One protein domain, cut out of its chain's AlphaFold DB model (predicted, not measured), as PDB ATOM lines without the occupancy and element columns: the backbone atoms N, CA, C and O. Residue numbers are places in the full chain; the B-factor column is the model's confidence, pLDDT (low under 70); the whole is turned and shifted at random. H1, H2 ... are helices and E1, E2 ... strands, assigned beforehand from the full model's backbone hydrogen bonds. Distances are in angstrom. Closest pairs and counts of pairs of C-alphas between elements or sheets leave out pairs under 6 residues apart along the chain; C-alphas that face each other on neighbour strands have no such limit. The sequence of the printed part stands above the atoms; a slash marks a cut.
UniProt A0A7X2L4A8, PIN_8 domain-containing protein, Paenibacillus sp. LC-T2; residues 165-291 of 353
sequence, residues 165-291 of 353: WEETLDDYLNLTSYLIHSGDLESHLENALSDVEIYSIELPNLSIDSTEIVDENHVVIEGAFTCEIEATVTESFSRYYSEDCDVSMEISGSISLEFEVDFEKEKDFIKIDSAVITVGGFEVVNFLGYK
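AT A GLANCE: This is residues 165 to 291 of the 353 residues of the protein "PIN_8 domain-containing protein" of Paenibacillus sp. LC-T2 (UniProt A0A7X2L4A8). A long, twisted sheet makes a rod: the long strands E3, E4 and E5 run side by side, and the shorter E1 and E2 lie one after the other along the side of E3 that E4 leaves free. The sheet curls round the short helix H2, while H1 stands at the sheet's level near E1 and E5. The printed part has 127 residues, with two named helices and then five named strands along the chain, in the order H1, H2, E1, E2, E3, E4, E5. The sheet is branched and antiparallel, and the class is mostly strand. The whole is loose, with a radius of gyration of the C-alphas of 18.2 A and spans of 64 by 23 by 22 A.

IN THESE COORDINATES: H1, residues 165 to 170, begins at C-alpha 165 (137.610, 191.812, 109.454). H2 is residues 174 to 181. E1, residues 192 to 201, is 23.7 A long and bends by 61 degrees at residue 195; E2, residues 205 to 215, is 27.6 A long. E3, residues 218 to 238, begins at C-alpha 218 (145.913, 172.724, 114.913) and is 53.3 A long. E4, residues 241 to 261, is 54.2 A long. E5, residues 270 to 290, bends by 85 degrees at residue 274, is 40.8 A long and ends at C-alpha 290 (127.696, 204.995, 92.409).

HOW THE PARTS SIT: E2, E3, E4 and E5 form a meander, each strand the antiparallel neighbour of the one before. In the hairpin of E3 and E4, N 227 and O 251 are 2.9 A apart, within hydrogen-bond range. In the hairpin of E4 and E5, N 254 and O 280 are 2.8 A apart, also within range. E1, beside residues 229 to 236, and E2, beside residues 218 to 226, lie on one side of E3, with E4 on the other side. N 232 and O 197 of E3 and E1 are 2.8 A apart, and N 207 and O 224 of E2 and E3 are 2.8 A apart, both within hydrogen-bond range. E1 and E5 are apart. H2 is on the sheet; its closest C-alphas to E1 are those of Thr 176 and Val 196, 6.4 A. H1 is on the sheet at the sheet's level, with a height of 1.9 A; its closest C-alphas to E5 are those of Thr 168 and Ile 277, 6.8 A. H1 and H2 are close but not clearly touching, with the C-alphas of Leu 169 and Leu 175 6.5 A apart. In H1 and H2 every O i to N i+4 pair is within hydrogen-bond range.

THE WHOLE: The two C-alphas farthest apart are those of Tyr 240 and Glu 264, 64.2 A. The printed part has no cut, and no link is long. The mean pLDDT of the printed part is 82.7; residues under 70 are 170 to 174, 190, 216, 237 to 241, 266 to 267 and 288 to 291.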
ATOM      1  N   TRP A 165     137.641 192.093 110.889       88.69
ATOM      2  CA  TRP A 165     137.610 191.812 109.454       88.69
ATOM      3  C   TRP A 165     138.258 192.920 108.617       88.69
ATOM      4  O   TRP A 165     139.025 192.631 107.701       88.69
ATOM      5  N   GLU A 166     138.007 194.180 108.980       83.06
ATOM      6  CA  GLU A 166     138.610 195.349 108.331       83.06
ATOM      7  C   GLU A 166     140.139 195.295 108.394       83.06
ATOM      8  O   GLU A 166     140.806 195.399 107.367       83.06
ATOM      9  N   GLU A 167     140.690 195.034 109.585       79.88
ATOM     10  CA  GLU A 167     142.134 194.872 109.788       79.88
ATOM     11  C   GLU A 167     142.658 193.676 108.988       79.88
ATOM     12  O   GLU A 167     143.682 193.774 108.332       79.88
ATOM     13  N   THR A 168     141.925 192.565 108.934       81.06
ATOM     14  CA  THR A 168     142.347 191.371 108.183       81.06
ATOM     15  C   THR A 168     142.447 191.618 106.670       81.06
ATOM     16  O   THR A 168     143.365 191.110 106.017       81.06
ATOM     17  N   LEU A 169     141.514 192.386 106.102       77.75
ATOM     18  CA  LEU A 169     141.519 192.740 104.682       77.75
ATOM     19  C   LEU A 169     142.552 193.827 104.347       77.75
ATOM     20  O   LEU A 169     143.167 193.764 103.276       77.75
ATOM     21  N   ASP A 170     142.748 194.800 105.242       66.62
ATOM     22  CA  ASP A 170     143.550 196.001 104.975       66.62
ATOM     23  C   ASP A 170     144.985 195.955 105.539       66.62
ATOM     24  O   ASP A 170     145.882 196.567 104.953       66.62
ATOM     25  N   ASP A 171     145.284 195.144 106.568       60.19
ATOM     26  CA  ASP A 171     146.642 194.995 107.147       60.19
ATOM     27  C   ASP A 171     147.679 194.535 106.116       60.19
ATOM     28  O   ASP A 171     148.890 194.714 106.293       60.19
ATOM     29  N   TYR A 172     147.223 193.968 105.001       51.72
ATOM     30  CA  TYR A 172     148.094 193.555 103.916       51.72
ATOM     31  C   TYR A 172     148.179 194.532 102.743       51.72
ATOM     32  O   TYR A 172     148.858 194.194 101.774       51.72
ATOM     33  N   LEU A 173     147.519 195.702 102.766       57.41
ATOM     34  CA  LEU A 173     147.434 196.638 101.623       57.41
ATOM     35  C   LEU A 173     146.997 195.956 100.308       57.41
ATOM     36  O   LEU A 173     147.098 196.542  99.231       57.41
ATOM     37  N   ASN A 174     146.541 194.703 100.374       69.50
ATOM     38  CA  ASN A 174     146.408 193.831  99.221       69.50
ATOM     39  C   ASN A 174     145.119 194.147  98.485       69.50
ATOM     40  O   ASN A 174     145.140 194.151  97.262       69.50
ATOM     41  N   LEU A 175     144.032 194.436  99.208       82.75
ATOM     42  CA  LEU A 175     142.745 194.736  98.595       82.75
ATOM     43  C   LEU A 175     142.778 196.089  97.880       82.75
ATOM     44  O   LEU A 175     142.530 196.144  96.680       82.75
ATOM     45  N   THR A 176     143.180 197.160  98.568       83.69
ATOM     46  CA  THR A 176     143.326 198.493  97.960       83.69
ATOM     47  C   THR A 176     144.332 198.471  96.805       83.69
ATOM     48  O   THR A 176     144.032 198.934  95.703       83.69
ATOM     49  N   SER A 177     145.499 197.837  96.992       83.19
ATOM     50  CA  SER A 177     146.472 197.664  95.905       83.19
ATOM     51  C   SER A 177     145.913 196.843  94.742       83.19
ATOM     52  O   SER A 177     146.273 197.106  93.594       83.19
ATOM     53  N   TYR A 178     145.094 195.827  95.010       86.62
ATOM     54  CA  TYR A 178     144.450 195.022  93.981       86.62
ATOM     55  C   TYR A 178     143.447 195.866  93.192       86.62
ATOM     56  O   TYR A 178     143.564 195.917  91.971       86.62
ATOM     57  N   LEU A 179     142.550 196.600  93.861       85.88
ATOM     58  CA  LEU A 179     141.534 197.440  93.214       85.88
ATOM     59  C   LEU A 179     142.156 198.493  92.283       85.88
ATOM     60  O   LEU A 179     141.624 198.746  91.204       85.88
ATOM     61  N   ILE A 180     143.308 199.061  92.659       84.44
ATOM     62  CA  ILE A 180     144.018 200.060  91.844       84.44
ATOM     63  C   ILE A 180     144.770 199.418  90.664       84.44
ATOM     64  O   ILE A 180     144.889 200.029  89.602       84.44
ATOM     65  N   HIS A 181     145.335 198.215  90.825       83.69
ATOM     66  CA  HIS A 181     146.312 197.670  89.869       83.69
ATOM     67  C   HIS A 181     145.841 196.473  89.039       83.69
ATOM     68  O   HIS A 181     146.487 196.170  88.032       83.69
ATOM     69  N   SER A 182     144.765 195.781  89.418       83.00
ATOM     70  CA  SER A 182     144.259 194.632  88.654       83.00
ATOM     71  C   SER A 182     143.617 195.051  87.331       83.00
ATOM     72  O   SER A 182     143.654 194.294  86.362       83.00
ATOM     73  N   GLY A 183     143.074 196.273  87.282       79.81
ATOM     74  CA  GLY A 183     142.241 196.763  86.185       79.81
ATOM     75  C   GLY A 183     140.795 196.261  86.251       79.81
ATOM     76  O   GLY A 183     139.984 196.654  85.413       79.81
ATOM     77  N   ASP A 184     140.452 195.436  87.247       82.31
ATOM     78  CA  ASP A 184     139.105 194.876  87.383       82.31
ATOM     79  C   ASP A 184     138.099 195.983  87.710       82.31
ATOM     80  O   ASP A 184     137.094 196.121  87.014       82.31
ATOM     81  N   LEU A 185     138.421 196.860  88.668       82.06
ATOM     82  CA  LEU A 185     137.592 198.030  88.974       82.06
ATOM     83  C   LEU A 185     137.576 199.044  87.818       82.06
ATOM     84  O   LEU A 185     136.518 199.561  87.474       82.06
ATOM     85  N   GLU A 186     138.721 199.284  87.167       77.50
ATOM     86  CA  GLU A 186     138.828 200.218  86.033       77.50
ATOM     87  C   GLU A 186     137.911 199.818  84.866       77.50
ATOM     88  O   GLU A 186     137.372 200.680  84.178       77.50
ATOM     89  N   SER A 187     137.652 198.519  84.675       76.12
ATOM     90  CA  SER A 187     136.724 198.031  83.648       76.12
ATOM     91  C   SER A 187     135.266 198.480  83.849       76.12
ATOM     92  O   SER A 187     134.483 198.478  82.894       76.12
ATOM     93  N   HIS A 188     134.913 198.884  85.073       75.50
ATOM     94  CA  HIS A 188     133.587 199.367  85.454       75.50
ATOM     95  C   HIS A 188     133.491 200.898  85.521       75.50
ATOM     96  O   HIS A 188     132.381 201.425  85.619       75.50
ATOM     97  N   LEU A 189     134.620 201.606  85.442       73.31
ATOM     98  CA  LEU A 189     134.687 203.066  85.496       73.31
ATOM     99  C   LEU A 189     134.702 203.677  84.089       73.31
ATOM    100  O   LEU A 189     135.084 203.038  83.107       73.31
ATOM    101  N   GLU A 190     134.260 204.931  83.975       68.12
ATOM    102  CA  GLU A 190     134.281 205.643  82.689       68.12
ATOM    103  C   GLU A 190     135.661 206.255  82.403       68.12
ATOM    104  O   GLU A 190     136.040 206.415  81.237       68.12
ATOM    105  N   ASN A 191     136.421 206.577  83.455       75.06
ATOM    106  CA  ASN A 191     137.726 207.221  83.368       75.06
ATOM    107  C   ASN A 191     138.821 206.411  84.071       75.06
ATOM    108  O   ASN A 191     138.574 205.413  84.743       75.06
ATOM    109  N   ALA A 192     140.064 206.872  83.910       76.75
ATOM    110  CA  ALA A 192     141.214 206.237  84.531       76.75
ATOM    111  C   ALA A 192     141.140 206.359  86.059       76.75
ATOM    112  O   ALA A 192     141.036 207.466  86.599       76.75
ATOM    113  N   LEU A 193     141.259 205.217  86.729       82.75
ATOM    114  CA  LEU A 193     141.347 205.130  88.177       82.75
ATOM    115  C   LEU A 193     142.673 205.723  88.661       82.75
ATOM    116  O   LEU A 193     143.738 205.379  88.145       82.75
ATOM    117  N   SER A 194     142.613 206.616  89.646       80.94
ATOM    118  CA  SER A 194     143.811 207.202  90.254       80.94
ATOM    119  C   SER A 194     144.022 206.809  91.706       80.94
ATOM    120  O   SER A 194     145.175 206.613  92.085       80.94
ATOM    121  N   ASP A 195     142.948 206.657  92.479       84.06
ATOM    122  CA  ASP A 195     143.028 206.240  93.877       84.06
ATOM    123  C   ASP A 195     141.747 205.533  94.328       84.06
ATOM    124  O   ASP A 195     140.693 205.692  93.698       84.06
ATOM    125  N   VAL A 196     141.855 204.750  95.401       87.75
ATOM    126  CA  VAL A 196     140.741 204.046  96.046       87.75
ATOM    127  C   VAL A 196     140.920 204.116  97.561       87.75
ATOM    128  O   VAL A 196     141.910 203.618  98.089       87.75
ATOM    129  N   GLU A 197     139.932 204.665  98.261       87.38
ATOM    130  CA  GLU A 197     139.868 204.703  99.724       87.38
ATOM    131  C   GLU A 197     138.655 203.901 100.208       87.38
ATOM    132  O   GLU A 197     137.510 204.319 100.038       87.38
ATOM    133  N   ILE A 198     138.887 202.729 100.803       88.06
ATOM    134  CA  ILE A 198     137.824 201.901 101.390       88.06
ATOM    135  C   ILE A 198     137.448 202.489 102.753       88.06
ATOM    136  O   ILE A 198     138.325 202.735 103.580       88.06
ATOM    137  N   TYR A 199     136.155 202.713 102.996       86.06
ATOM    138  CA  TYR A 199     135.668 203.288 104.258       86.06
ATOM    139  C   TYR A 199     134.607 202.440 104.967       86.06
ATOM    140  O   TYR A 199     134.266 202.747 106.109       86.06
ATOM    141  N   SER A 200     134.069 201.409 104.309       87.31
ATOM    142  CA  SER A 200     133.148 200.451 104.923       87.31
ATOM    143  C   SER A 200     133.344 199.066 104.325       87.31
ATOM    144  O   SER A 200     133.504 198.923 103.111       87.31
ATOM    145  N   ILE A 201     133.309 198.048 105.178       88.44
ATOM    146  CA  ILE A 201     133.432 196.643 104.798       88.44
ATOM    147  C   ILE A 201     132.398 195.861 105.604       88.44
ATOM    148  O   ILE A 201     132.437 195.849 106.833       88.44
ATOM    149  N   GLU A 202     131.485 195.189 104.912       89.25
ATOM    150  CA  GLU A 202     130.527 194.288 105.549       89.25
ATOM    151  C   GLU A 202     131.182 192.943 105.895       89.25
ATOM    152  O   GLU A 202     132.167 192.520 105.272       89.25
ATOM    153  N   LEU A 203     130.624 192.243 106.888       88.56
ATOM    154  CA  LEU A 203     131.079 190.896 107.236       88.56
ATOM    155  C   LEU A 203     130.968 189.952 106.025       88.56
ATOM    156  O   LEU A 203     130.029 190.062 105.229       88.56
ATOM    157  N   PRO A 204     131.919 189.018 105.864       92.06
ATOM    158  CA  PRO A 204     131.927 188.138 104.713       92.06
ATOM    159  C   PRO A 204     130.843 187.065 104.830       92.06
ATOM    160  O   PRO A 204     130.603 186.523 105.904       92.06
ATOM    161  N   ASN A 205     130.258 186.681 103.699       91.69
ATOM    162  CA  ASN A 205     129.599 185.388 103.552       91.69
ATOM    163  C   ASN A 205     130.662 184.358 103.169       91.69
ATOM    164  O   ASN A 205     131.458 184.606 102.260       91.69
ATOM    165  N   LEU A 206     130.686 183.210 103.842       91.88
ATOM    166  CA  LEU A 206     131.718 182.197 103.641       91.88
ATOM    167  C   LEU A 206     131.172 180.994 102.871       91.88
ATOM    168  O   LEU A 206     130.009 180.621 102.968       91.88
ATOM    169  N   SER A 207     132.047 180.352 102.108       90.69
ATOM    170  CA  SER A 207     131.800 179.053 101.496       90.69
ATOM    171  C   SER A 207     132.981 178.153 101.824       90.69
ATOM    172  O   SER A 207     134.063 178.318 101.267       90.69
ATOM    173  N   ILE A 208     132.788 177.241 102.778       91.81
ATOM    174  CA  ILE A 208     133.856 176.363 103.266       91.81
ATOM    175  C   ILE A 208     134.070 175.201 102.294       91.81
ATOM    176  O   ILE A 208     133.150 174.430 102.014       91.81
ATOM    177  N   ASP A 209     135.302 175.059 101.814       88.12
ATOM    178  CA  ASP A 209     135.721 173.973 100.928       88.12
ATOM    179  C   ASP A 209     136.256 172.779 101.722       88.12
ATOM    180  O   ASP A 209     135.987 171.620 101.387       88.12
ATOM    181  N   SER A 210     137.038 173.053 102.771       88.25
ATOM    182  CA  SER A 210     137.633 172.013 103.600       88.25
ATOM    183  C   SER A 210     137.879 172.459 105.040       88.25
ATOM    184  O   SER A 210     138.015 173.639 105.360       88.25
ATOM    185  N   THR A 211     137.924 171.472 105.927       88.25
ATOM    186  CA  THR A 211     138.335 171.624 107.319       88.25
ATOM    187  C   THR A 211     139.261 170.465 107.627       88.25
ATOM    188  O   THR A 211     138.873 169.301 107.511       88.25
ATOM    189  N   GLU A 212     140.505 170.780 107.960       85.00
ATOM    190  CA  GLU A 212     141.539 169.805 108.254       85.00
ATOM    191  C   GLU A 212     142.108 170.040 109.648       85.00
ATOM    192  O   GLU A 212     142.366 171.165 110.071       85.00
ATOM    193  N   ILE A 213     142.355 168.941 110.352       82.38
ATOM    194  CA  ILE A 213     143.100 168.946 111.603       82.38
ATOM    195  C   ILE A 213     144.481 168.381 111.299       82.38
ATOM    196  O   ILE A 213     144.636 167.185 111.034       82.38
ATOM    197  N   VAL A 214     145.475 169.268 111.252       76.31
ATOM    198  CA  VAL A 214     146.827 168.950 110.767       76.31
ATOM    199  C   VAL A 214     147.628 168.186 111.829       76.31
ATOM    200  O   VAL A 214     148.388 167.273 111.493       76.31
ATOM    201  N   ASP A 215     147.432 168.508 113.109       73.31
ATOM    202  CA  ASP A 215     147.962 167.774 114.265       73.31
ATOM    203  C   ASP A 215     146.947 167.744 115.424       73.31
ATOM    204  O   ASP A 215     145.821 168.183 115.250       73.31
ATOM    205  N   GLU A 216     147.304 167.215 116.605       68.81
ATOM    206  CA  GLU A 216     146.347 167.067 117.717       68.81
ATOM    207  C   GLU A 216     145.654 168.367 118.140       68.81
ATOM    208  O   GLU A 216     144.621 168.252 118.773       68.81
ATOM    209  N   ASN A 217     146.164 169.561 117.814       83.94
ATOM    210  CA  ASN A 217     145.598 170.826 118.286       83.94
ATOM    211  C   ASN A 217     145.550 171.936 117.221       83.94
ATOM    212  O   ASN A 217     145.177 173.051 117.570       83.94
ATOM    213  N   HIS A 218     145.932 171.697 115.964       88.00
ATOM    214  CA  HIS A 218     145.913 172.724 114.913       88.00
ATOM    215  C   HIS A 218     144.843 172.443 113.868       88.00
ATOM    216  O   HIS A 218     144.811 171.372 113.256       88.00
ATOM    217  N   VAL A 219     144.008 173.450 113.642       91.00
ATOM    218  CA  VAL A 219     142.889 173.424 112.704       91.00
ATOM    219  C   VAL A 219     143.190 174.370 111.554       91.00
ATOM    220  O   VAL A 219     143.646 175.493 111.773       91.00
ATOM    221  N   VAL A 220     142.900 173.907 110.343       93.25
ATOM    222  CA  VAL A 220     142.952 174.687 109.110       93.25
ATOM    223  C   VAL A 220     141.584 174.618 108.445       93.25
ATOM    224  O   VAL A 220     141.088 173.532 108.149       93.25
ATOM    225  N   ILE A 221     140.969 175.774 108.219       95.19
ATOM    226  CA  ILE A 221     139.721 175.907 107.465       95.19
ATOM    227  C   ILE A 221     140.038 176.665 106.181       95.19
ATOM    228  O   ILE A 221     140.595 177.759 106.229       95.19
ATOM    229  N   GLU A 222     139.679 176.090 105.037       94.81
ATOM    230  CA  GLU A 222     139.855 176.717 103.727       94.81
ATOM    231  C   GLU A 222     138.505 176.909 103.048       94.81
ATOM    232  O   GLU A 222     137.623 176.047 103.118       94.81
ATOM    233  N   GLY A 223     138.360 178.026 102.345       94.88
ATOM    234  CA  GLY A 223     137.167 178.305 101.568       94.88
ATOM    235  C   GLY A 223     137.283 179.558 100.716       94.88
ATOM    236  O   GLY A 223     138.362 180.116 100.495       94.88
ATOM    237  N   ALA A 224     136.126 180.018 100.269       94.19
ATOM    238  CA  ALA A 224     135.945 181.293  99.603       94.19
ATOM    239  C   ALA A 224     135.103 182.233 100.466       94.19
ATOM    240  O   ALA A 224     134.342 181.795 101.331       94.19
ATOM    241  N   PHE A 225     135.214 183.527 100.202       93.88
ATOM    242  CA  PHE A 225     134.344 184.535 100.787       93.88
ATOM    243  C   PHE A 225     133.762 185.444  99.711       93.88
ATOM    244  O   PHE A 225     134.370 185.642  98.656       93.88
ATOM    245  N   THR A 226     132.608 186.032 100.012       93.50
ATOM    246  CA  THR A 226     132.091 187.224  99.336       93.50
ATOM    247  C   THR A 226     131.790 188.293 100.374       93.50
ATOM    248  O   THR A 226     131.288 187.983 101.452       93.50
ATOM    249  N   CYS A 227     132.100 189.555 100.095       91.31
ATOM    250  CA  CYS A 227     131.719 190.652 100.981       91.31
ATOM    251  C   CYS A 227     131.380 191.912 100.189       91.31
ATOM    252  O   CYS A 227     131.923 192.153  99.108       91.31
ATOM    253  N   GLU A 228     130.480 192.721 100.741       90.81
ATOM    254  CA  GLU A 228     130.184 194.047 100.212       90.81
ATOM    255  C   GLU A 228     131.164 195.057 100.814       90.81
ATOM    256  O   GLU A 228     131.436 195.042 102.016       90.81
ATOM    257  N   ILE A 229     131.720 195.913  99.962       90.69
ATOM    258  CA  ILE A 229     132.599 197.004 100.374       90.69
ATOM    259  C   ILE A 229     132.110 198.323  99.791       90.69
ATOM    260  O   ILE A 229     131.564 198.387  98.683       90.69
ATOM    261  N   GLU A 230     132.375 199.391 100.528       89.38
ATOM    262  CA  GLU A 230     132.124 200.757 100.101       89.38
ATOM    263  C   GLU A 230     133.440 201.521 100.080       89.38
ATOM    264  O   GLU A 230     134.222 201.502 101.039       89.38
ATOM    265  N   ALA A 231     133.685 202.184  98.958       89.00
ATOM    266  CA  ALA A 231     134.920 202.905  98.729       89.00
ATOM    267  C   ALA A 231     134.657 204.233  98.030       89.00
ATOM    268  O   ALA A 231     133.702 204.379  97.266       89.00
ATOM    269  N   THR A 232     135.536 205.193  98.272       87.94
ATOM    270  CA  THR A 232     135.651 206.412  97.486       87.94
ATOM    271  C   THR A 232     136.717 206.181  96.420       87.94
ATOM    272  O   THR A 232     137.846 205.798  96.714       87.94
ATOM    273  N   VAL A 233     136.344 206.373  95.162       87.56
ATOM    274  CA  VAL A 233     137.188 206.155  93.986       87.56
ATOM    275  C   VAL A 233     137.480 207.504  93.353       87.56
ATOM    276  O   VAL A 233     136.553 208.238  93.017       87.56
ATOM    277  N   THR A 234     138.756 207.815  93.138       84.12
ATOM    278  CA  THR A 234     139.158 209.042  92.443       84.12
ATOM    279  C   THR A 234     139.383 208.758  90.959       84.12
ATOM    280  O   THR A 234     140.354 208.096  90.570       84.12
ATOM    281  N   GLU A 235     138.515 209.300  90.109       78.12
ATOM    282  CA  GLU A 235     138.583 209.203  88.650       78.12
ATOM    283  C   GLU A 235     139.291 210.420  88.042       78.12
ATOM    284  O   GLU A 235     138.945 211.571  88.304       78.12
ATOM    285  N   SER A 236     140.279 210.183  87.178       75.25
ATOM    286  CA  SER A 236     141.031 211.239  86.493       75.25
ATOM    287  C   SER A 236     140.481 211.519  85.091       75.25
ATOM    288  O   SER A 236     140.714 210.759  84.152       75.25
ATOM    289  N   PHE A 237     139.846 212.677  84.903       68.50
ATOM    290  CA  PHE A 237     139.363 213.149  83.593       68.50
ATOM    291  C   PHE A 237     140.457 213.861  82.785       68.50
ATOM    292  O   PHE A 237     140.444 213.904  81.553       68.50
ATOM    293  N   SER A 238     141.407 214.496  83.475       64.00
ATOM    294  CA  SER A 238     142.562 215.140  82.854       64.00
ATOM    295  C   SER A 238     143.730 215.205  83.833       64.00
ATOM    296  O   SER A 238     143.575 214.983  85.025       64.00
ATOM    297  N   ARG A 239     144.910 215.625  83.360       55.12
ATOM    298  CA  ARG A 239     146.090 215.823  84.228       55.12
ATOM    299  C   ARG A 239     145.890 216.827  85.372       55.12
ATOM    300  O   ARG A 239     146.764 216.926  86.225       55.12
ATOM    301  N   TYR A 240     144.818 217.616  85.339       58.38
ATOM    302  CA  TYR A 240     144.546 218.676  86.307       58.38
ATOM    303  C   TYR A 240     143.144 218.579  86.918       58.38
ATOM    304  O   TYR A 240     142.754 219.492  87.642       58.38
ATOM    305  N   TYR A 241     142.377 217.536  86.585       62.81
ATOM    306  CA  TYR A 241     141.002 217.379  87.049       62.81
ATOM    307  C   TYR A 241     140.713 215.915  87.356       62.81
ATOM    308  O   TYR A 241     140.813 215.070  86.459       62.81
ATOM    309  N   SER A 242     140.344 215.668  88.605       70.00
ATOM    310  CA  SER A 242     139.834 214.404  89.110       70.00
ATOM    311  C   SER A 242     138.557 214.656  89.906       70.00
ATOM    312  O   SER A 242     138.395 215.744  90.465       70.00
ATOM    313  N   GLU A 243     137.664 213.674  89.942       75.06
ATOM    314  CA  GLU A 243     136.488 213.684  90.815       75.06
ATOM    315  C   GLU A 243     136.490 212.439  91.692       75.06
ATOM    316  O   GLU A 243     136.950 211.380  91.264       75.06
ATOM    317  N   ASP A 244     135.961 212.597  92.902       80.19
ATOM    318  CA  ASP A 244     135.773 211.511  93.853       80.19
ATOM    319  C   ASP A 244     134.334 211.002  93.763       80.19
ATOM    320  O   ASP A 244     133.367 211.772  93.806       80.19
ATOM    321  N   CYS A 245     134.210 209.690  93.646       80.56
ATOM    322  CA  CYS A 245     132.965 208.982  93.438       80.56
ATOM    323  C   CYS A 245     132.838 207.876  94.483       80.56
ATOM    324  O   CYS A 245     133.657 206.961  94.523       80.56
ATOM    325  N   ASP A 246     131.785 207.918  95.296       84.12
ATOM    326  CA  ASP A 246     131.484 206.812  96.201       84.12
ATOM    327  C   ASP A 246     130.862 205.660  95.421       84.12
ATOM    328  O   ASP A 246     129.903 205.850  94.666       84.12
ATOM    329  N   VAL A 247     131.384 204.459  95.630       84.88
ATOM    330  CA  VAL A 247     130.946 203.232  94.971       84.88
ATOM    331  C   VAL A 247     130.654 202.157  96.012       84.88
ATOM    332  O   VAL A 247     131.310 202.086  97.050       84.88
ATOM    333  N   SER A 248     129.667 201.312  95.719       86.75
ATOM    334  CA  SER A 248     129.470 200.035  96.410       86.75
ATOM    335  C   SER A 248     129.758 198.899  95.431       86.75
ATOM    336  O   SER A 248     129.398 198.963  94.245       86.75
ATOM    337  N   MET A 249     130.450 197.874  95.913       88.06
ATOM    338  CA  MET A 249     130.793 196.696  95.127       88.06
ATOM    339  C   MET A 249     130.830 195.444  95.997       88.06
ATOM    340  O   MET A 249     131.132 195.497  97.185       88.06
ATOM    341  N   GLU A 250     130.556 194.306  95.375       91.62
ATOM    342  CA  GLU A 250     130.754 192.986  95.959       91.62
ATOM    343  C   GLU A 250     132.087 192.429  95.461       91.62
ATOM    344  O   GLU A 250     132.321 192.324  94.250       91.62
ATOM    345  N   ILE A 251     132.954 192.064  96.400       91.12
ATOM    346  CA  ILE A 251     134.211 191.378  96.118       91.12
ATOM    347  C   ILE A 251     134.123 189.922  96.560       91.12
ATOM    348  O   ILE A 251     133.345 189.563  97.444       91.12
ATOM    349  N   SER A 252     134.959 189.087  95.964       93.06
ATOM    350  CA  SER A 252     135.185 187.716  96.406       93.06
ATOM    351  C   SER A 252     136.669 187.422  96.530       93.06
ATOM    352  O   SER A 252     137.495 188.151  95.982       93.06
ATOM    353  N   GLY A 253     137.005 186.350  97.236       91.81
ATOM    354  CA  GLY A 253     138.364 185.832  97.282       91.81
ATOM    355  C   GLY A 253     138.452 184.486  97.987       91.81
ATOM    356  O   GLY A 253     137.457 183.938  98.460       91.81
ATOM    357  N   SER A 254     139.665 183.948  98.061       92.88
ATOM    358  CA  SER A 254     139.996 182.791  98.894       92.88
ATOM    359  C   SER A 254     140.312 183.232 100.319       92.88
ATOM    360  O   SER A 254     140.998 184.242 100.504       92.88
ATOM    361  N   ILE A 255     139.886 182.439 101.299       93.56
ATOM    362  CA  ILE A 255     140.203 182.617 102.716       93.56
ATOM    363  C   ILE A 255     140.736 181.310 103.308       93.56
ATOM    364  O   ILE A 255     140.266 180.218 102.990       93.56
ATOM    365  N   SER A 256     141.736 181.433 104.173       93.94
ATOM    366  CA  SER A 256     142.286 180.346 104.974       93.94
ATOM    367  C   SER A 256     142.423 180.813 106.419       93.94
ATOM    368  O   SER A 256     142.977 181.885 106.676       93.94
ATOM    369  N   LEU A 257     141.890 180.031 107.353       94.25
ATOM    370  CA  LEU A 257     141.989 180.271 108.786       94.25
ATOM    371  C   LEU A 257     142.805 179.151 109.422       94.25
ATOM    372  O   LEU A 257     142.451 177.980 109.302       94.25
ATOM    373  N   GLU A 258     143.857 179.519 110.144       94.50
ATOM    374  CA  GLU A 258     144.691 178.595 110.911       94.50
ATOM    375  C   GLU A 258     144.631 178.968 112.395       94.50
ATOM    376  O   GLU A 258     144.895 180.117 112.747       94.50
ATOM    377  N   PHE A 259     144.289 178.029 113.280       93.94
ATOM    378  CA  PHE A 259     144.214 178.301 114.721       93.94
ATOM    379  C   PHE A 259     144.463 177.064 115.588       93.94
ATOM    380  O   PHE A 259     144.277 175.922 115.167       93.94
ATOM    381  N   GLU A 260     144.869 177.304 116.837       91.31
ATOM    382  CA  GLU A 260     145.015 176.263 117.849       91.31
ATOM    383  C   GLU A 260     143.715 176.015 118.626       91.31
ATOM    384  O   GLU A 260     142.983 176.938 118.995       91.31
ATOM    385  N   VAL A 261     143.501 174.753 118.989       87.75
ATOM    386  CA  VAL A 261     142.431 174.281 119.866       87.75
ATOM    387  C   VAL A 261     142.990 173.544 121.083       87.75
ATOM    388  O   VAL A 261     144.092 173.000 121.074       87.75
ATOM    389  N   ASP A 262     142.247 173.585 122.182       84.50
ATOM    390  CA  ASP A 262     142.539 172.912 123.444       84.50
ATOM    391  C   ASP A 262     141.419 171.918 123.749       84.50
ATOM    392  O   ASP A 262     140.434 172.243 124.415       84.50
ATOM    393  N   PHE A 263     141.575 170.696 123.240       74.62
ATOM    394  CA  PHE A 263     140.586 169.628 123.383       74.62
ATOM    395  C   PHE A 263     140.415 169.106 124.818       74.62
ATOM    396  O   PHE A 263     139.546 168.272 125.066       74.62
ATOM    397  N   GLU A 264     141.213 169.579 125.784       73.12
ATOM    398  CA  GLU A 264     140.982 169.276 127.199       73.12
ATOM    399  C   GLU A 264     139.886 170.163 127.820       73.12
ATOM    400  O   GLU A 264     139.387 169.856 128.908       73.12
ATOM    401  N   LYS A 265     139.493 171.261 127.157       73.12
ATOM    402  CA  LYS A 265     138.484 172.201 127.660       73.12
ATOM    403  C   LYS A 265     137.103 171.943 127.070       73.12
ATOM    404  O   LYS A 265     136.913 171.993 125.868       73.12
ATOM    405  N   GLU A 266     136.088 171.847 127.928       61.97
ATOM    406  CA  GLU A 266     134.685 171.742 127.486       61.97
ATOM    407  C   GLU A 266     134.119 173.041 126.872       61.97
ATOM    408  O   GLU A 266     133.131 172.995 126.146       61.97
ATOM    409  N   LYS A 267     134.702 174.209 127.183       67.19
ATOM    410  CA  LYS A 267     134.288 175.535 126.687       67.19
ATOM    411  C   LYS A 267     135.505 176.393 126.381       67.19
ATOM    412  O   LYS A 267     136.549 176.192 127.001       67.19
ATOM    413  N   ASP A 268     135.350 177.353 125.472       73.50
ATOM    414  CA  ASP A 268     136.426 178.253 125.031       73.50
ATOM    415  C   ASP A 268     137.673 177.458 124.598       73.50
ATOM    416  O   ASP A 268     138.814 177.769 124.957       73.50
ATOM    417  N   PHE A 269     137.429 176.345 123.897       80.50
ATOM    418  CA  PHE A 269     138.468 175.428 123.438       80.50
ATOM    419  C   PHE A 269     139.224 175.986 122.230       80.50
ATOM    420  O   PHE A 269     140.323 175.531 121.950       80.50
ATOM    421  N   ILE A 270     138.684 176.993 121.542       85.81
ATOM    422  CA  ILE A 270     139.358 177.691 120.447       85.81
ATOM    423  C   ILE A 270     140.248 178.790 121.026       85.81
ATOM    424  O   ILE A 270     139.786 179.673 121.752       85.81
ATOM    425  N   LYS A 271     141.543 178.769 120.700       89.38
ATOM    426  CA  LYS A 271     142.477 179.824 121.102       89.38
ATOM    427  C   LYS A 271     142.469 180.938 120.060       89.38
ATOM    428  O   LYS A 271     143.365 181.006 119.222       89.38
ATOM    429  N   ILE A 272     141.494 181.838 120.145       87.31
ATOM    430  CA  ILE A 272     141.329 182.962 119.201       87.31
ATOM    431  C   ILE A 272     142.624 183.770 119.036       87.31
ATOM    432  O   ILE A 272     142.989 184.124 117.921       87.31
ATOM    433  N   ASP A 273     143.395 183.992 120.105       87.00
ATOM    434  CA  ASP A 273     144.673 184.717 120.026       87.00
ATOM    435  C   ASP A 273     145.667 184.091 119.032       87.00
ATOM    436  O   ASP A 273     146.409 184.822 118.377       87.00
ATOM    437  N   SER A 274     145.645 182.764 118.874       90.69
ATOM    438  CA  SER A 274     146.496 182.027 117.931       90.69
ATOM    439  C   SER A 274     146.014 182.083 116.482       90.69
ATOM    440  O   SER A 274     146.777 181.718 115.594       90.69
ATOM    441  N   ALA A 275     144.776 182.530 116.244       92.00
ATOM    442  CA  ALA A 275     144.185 182.492 114.919       92.00
ATOM    443  C   ALA A 275     144.901 183.443 113.952       92.00
ATOM    444  O   ALA A 275     145.108 184.626 114.254       92.00
ATOM    445  N   VAL A 276     145.250 182.906 112.789       91.25
ATOM    446  CA  VAL A 276     145.825 183.607 111.646       91.25
ATOM    447  C   VAL A 276     144.844 183.475 110.493       91.25
ATOM    448  O   VAL A 276     144.479 182.366 110.109       91.25
ATOM    449  N   ILE A 277     144.420 184.610 109.945       92.19
ATOM    450  CA  ILE A 277     143.522 184.661 108.793       92.19
ATOM    451  C   ILE A 277     144.339 185.131 107.593       92.19
ATOM    452  O   ILE A 277     145.013 186.160 107.652       92.19
ATOM    453  N   THR A 278     144.292 184.364 106.510       90.69
ATOM    454  CA  THR A 278     144.950 184.685 105.244       90.69
ATOM    455  C   THR A 278     143.897 184.815 104.156       90.69
ATOM    456  O   THR A 278     143.095 183.908 103.952       90.69
ATOM    457  N   VAL A 279     143.926 185.929 103.430       90.50
ATOM    458  CA  VAL A 279     143.017 186.220 102.314       90.50
ATOM    459  C   VAL A 279     143.803 186.464 101.028       90.50
ATOM    460  O   VAL A 279     144.951 186.916 101.056       90.50
ATOM    461  N   GLY A 280     143.199 186.169  99.881       87.38
ATOM    462  CA  GLY A 280     143.833 186.390  98.582       87.38
ATOM    463  C   GLY A 280     142.918 186.086  97.404       87.38
ATOM    464  O   GLY A 280     141.746 185.775  97.584       87.38
ATOM    465  N   GLY A 281     143.469 186.166  96.189       86.69
ATOM    466  CA  GLY A 281     142.734 185.815  94.967       86.69
ATOM    467  C   GLY A 281     141.497 186.680  94.734       86.69
ATOM    468  O   GLY A 281     140.462 186.146  94.355       86.69
ATOM    469  N   PHE A 282     141.603 187.979  95.016       89.94
ATOM    470  CA  PHE A 282     140.476 188.900  94.946       89.94
ATOM    471  C   PHE A 282     139.893 188.999  93.530       89.94
ATOM    472  O   PHE A 282     140.639 189.001  92.548       89.94
ATOM    473  N   GLU A 283     138.571 189.125  93.456       88.31
ATOM    474  CA  GLU A 283     137.815 189.424  92.238       88.31
ATOM    475  C   GLU A 283     136.668 190.390  92.562       88.31
ATOM    476  O   GLU A 283     135.951 190.188  93.545       88.31
ATOM    477  N   VAL A 284     136.465 191.423  91.737       88.06
ATOM    478  CA  VAL A 284     135.251 192.257  91.790       88.06
ATOM    479  C   VAL A 284     134.122 191.500  91.090       88.06
ATOM    480  O   VAL A 284     134.114 191.371  89.868       88.06
ATOM    481  N   VAL A 285     133.170 190.981  91.865       83.88
ATOM    482  CA  VAL A 285     132.076 190.140  91.354       83.88
ATOM    483  C   VAL A 285     130.945 190.992  90.802       83.88
ATOM    484  O   VAL A 285     130.363 190.678  89.760       83.88
ATOM    485  N   ASN A 286     130.614 192.073  91.506       80.25
ATOM    486  CA  ASN A 286     129.503 192.927  91.134       80.25
ATOM    487  C   ASN A 286     129.784 194.386  91.487       80.25
ATOM    488  O   ASN A 286     130.136 194.706  92.617       80.25
ATOM    489  N   PHE A 287     129.566 195.285  90.530       80.38
ATOM    490  CA  PHE A 287     129.592 196.722  90.772       80.38
ATOM    491  C   PHE A 287     128.158 197.197  91.014       80.38
ATOM    492  O   PHE A 287     127.352 197.278  90.080       80.38
ATOM    493  N   LEU A 288     127.826 197.480  92.275       69.06
ATOM    494  CA  LEU A 288     126.464 197.815  92.702       69.06
ATOM    495  C   LEU A 288     126.086 199.263  92.345       69.06
ATOM    496  O   LEU A 288     124.900 199.597  92.287       69.06
ATOM    497  N   GLY A 289     127.073 200.091  91.991       65.62
ATOM    498  CA  GLY A 289     126.887 201.410  91.391       65.62
ATOM    499  C   GLY A 289     127.503 202.548  92.204       65.62
ATOM    500  O   GLY A 289     128.077 202.343  93.273       65.62
ATOM    501  N   TYR A 290     127.347 203.769  91.689       65.81
ATOM    502  CA  TYR A 290     127.696 204.995  92.409       65.81
ATOM    503  C   TYR A 290     126.659 205.290  93.498       65.81
ATOM    504  O   TYR A 290     125.456 205.286  93.226       65.81
ATOM    505  N   LYS A 291     127.114 205.631  94.703       56.88
ATOM    506  CA  LYS A 291     126.261 205.966  95.854       56.88
ATOM    507  C   LYS A 291     125.601 207.350  95.794       56.88
ATOM    508  O   LYS A 291     124.873 207.722  96.712       56.88
TER     509      LYS A 291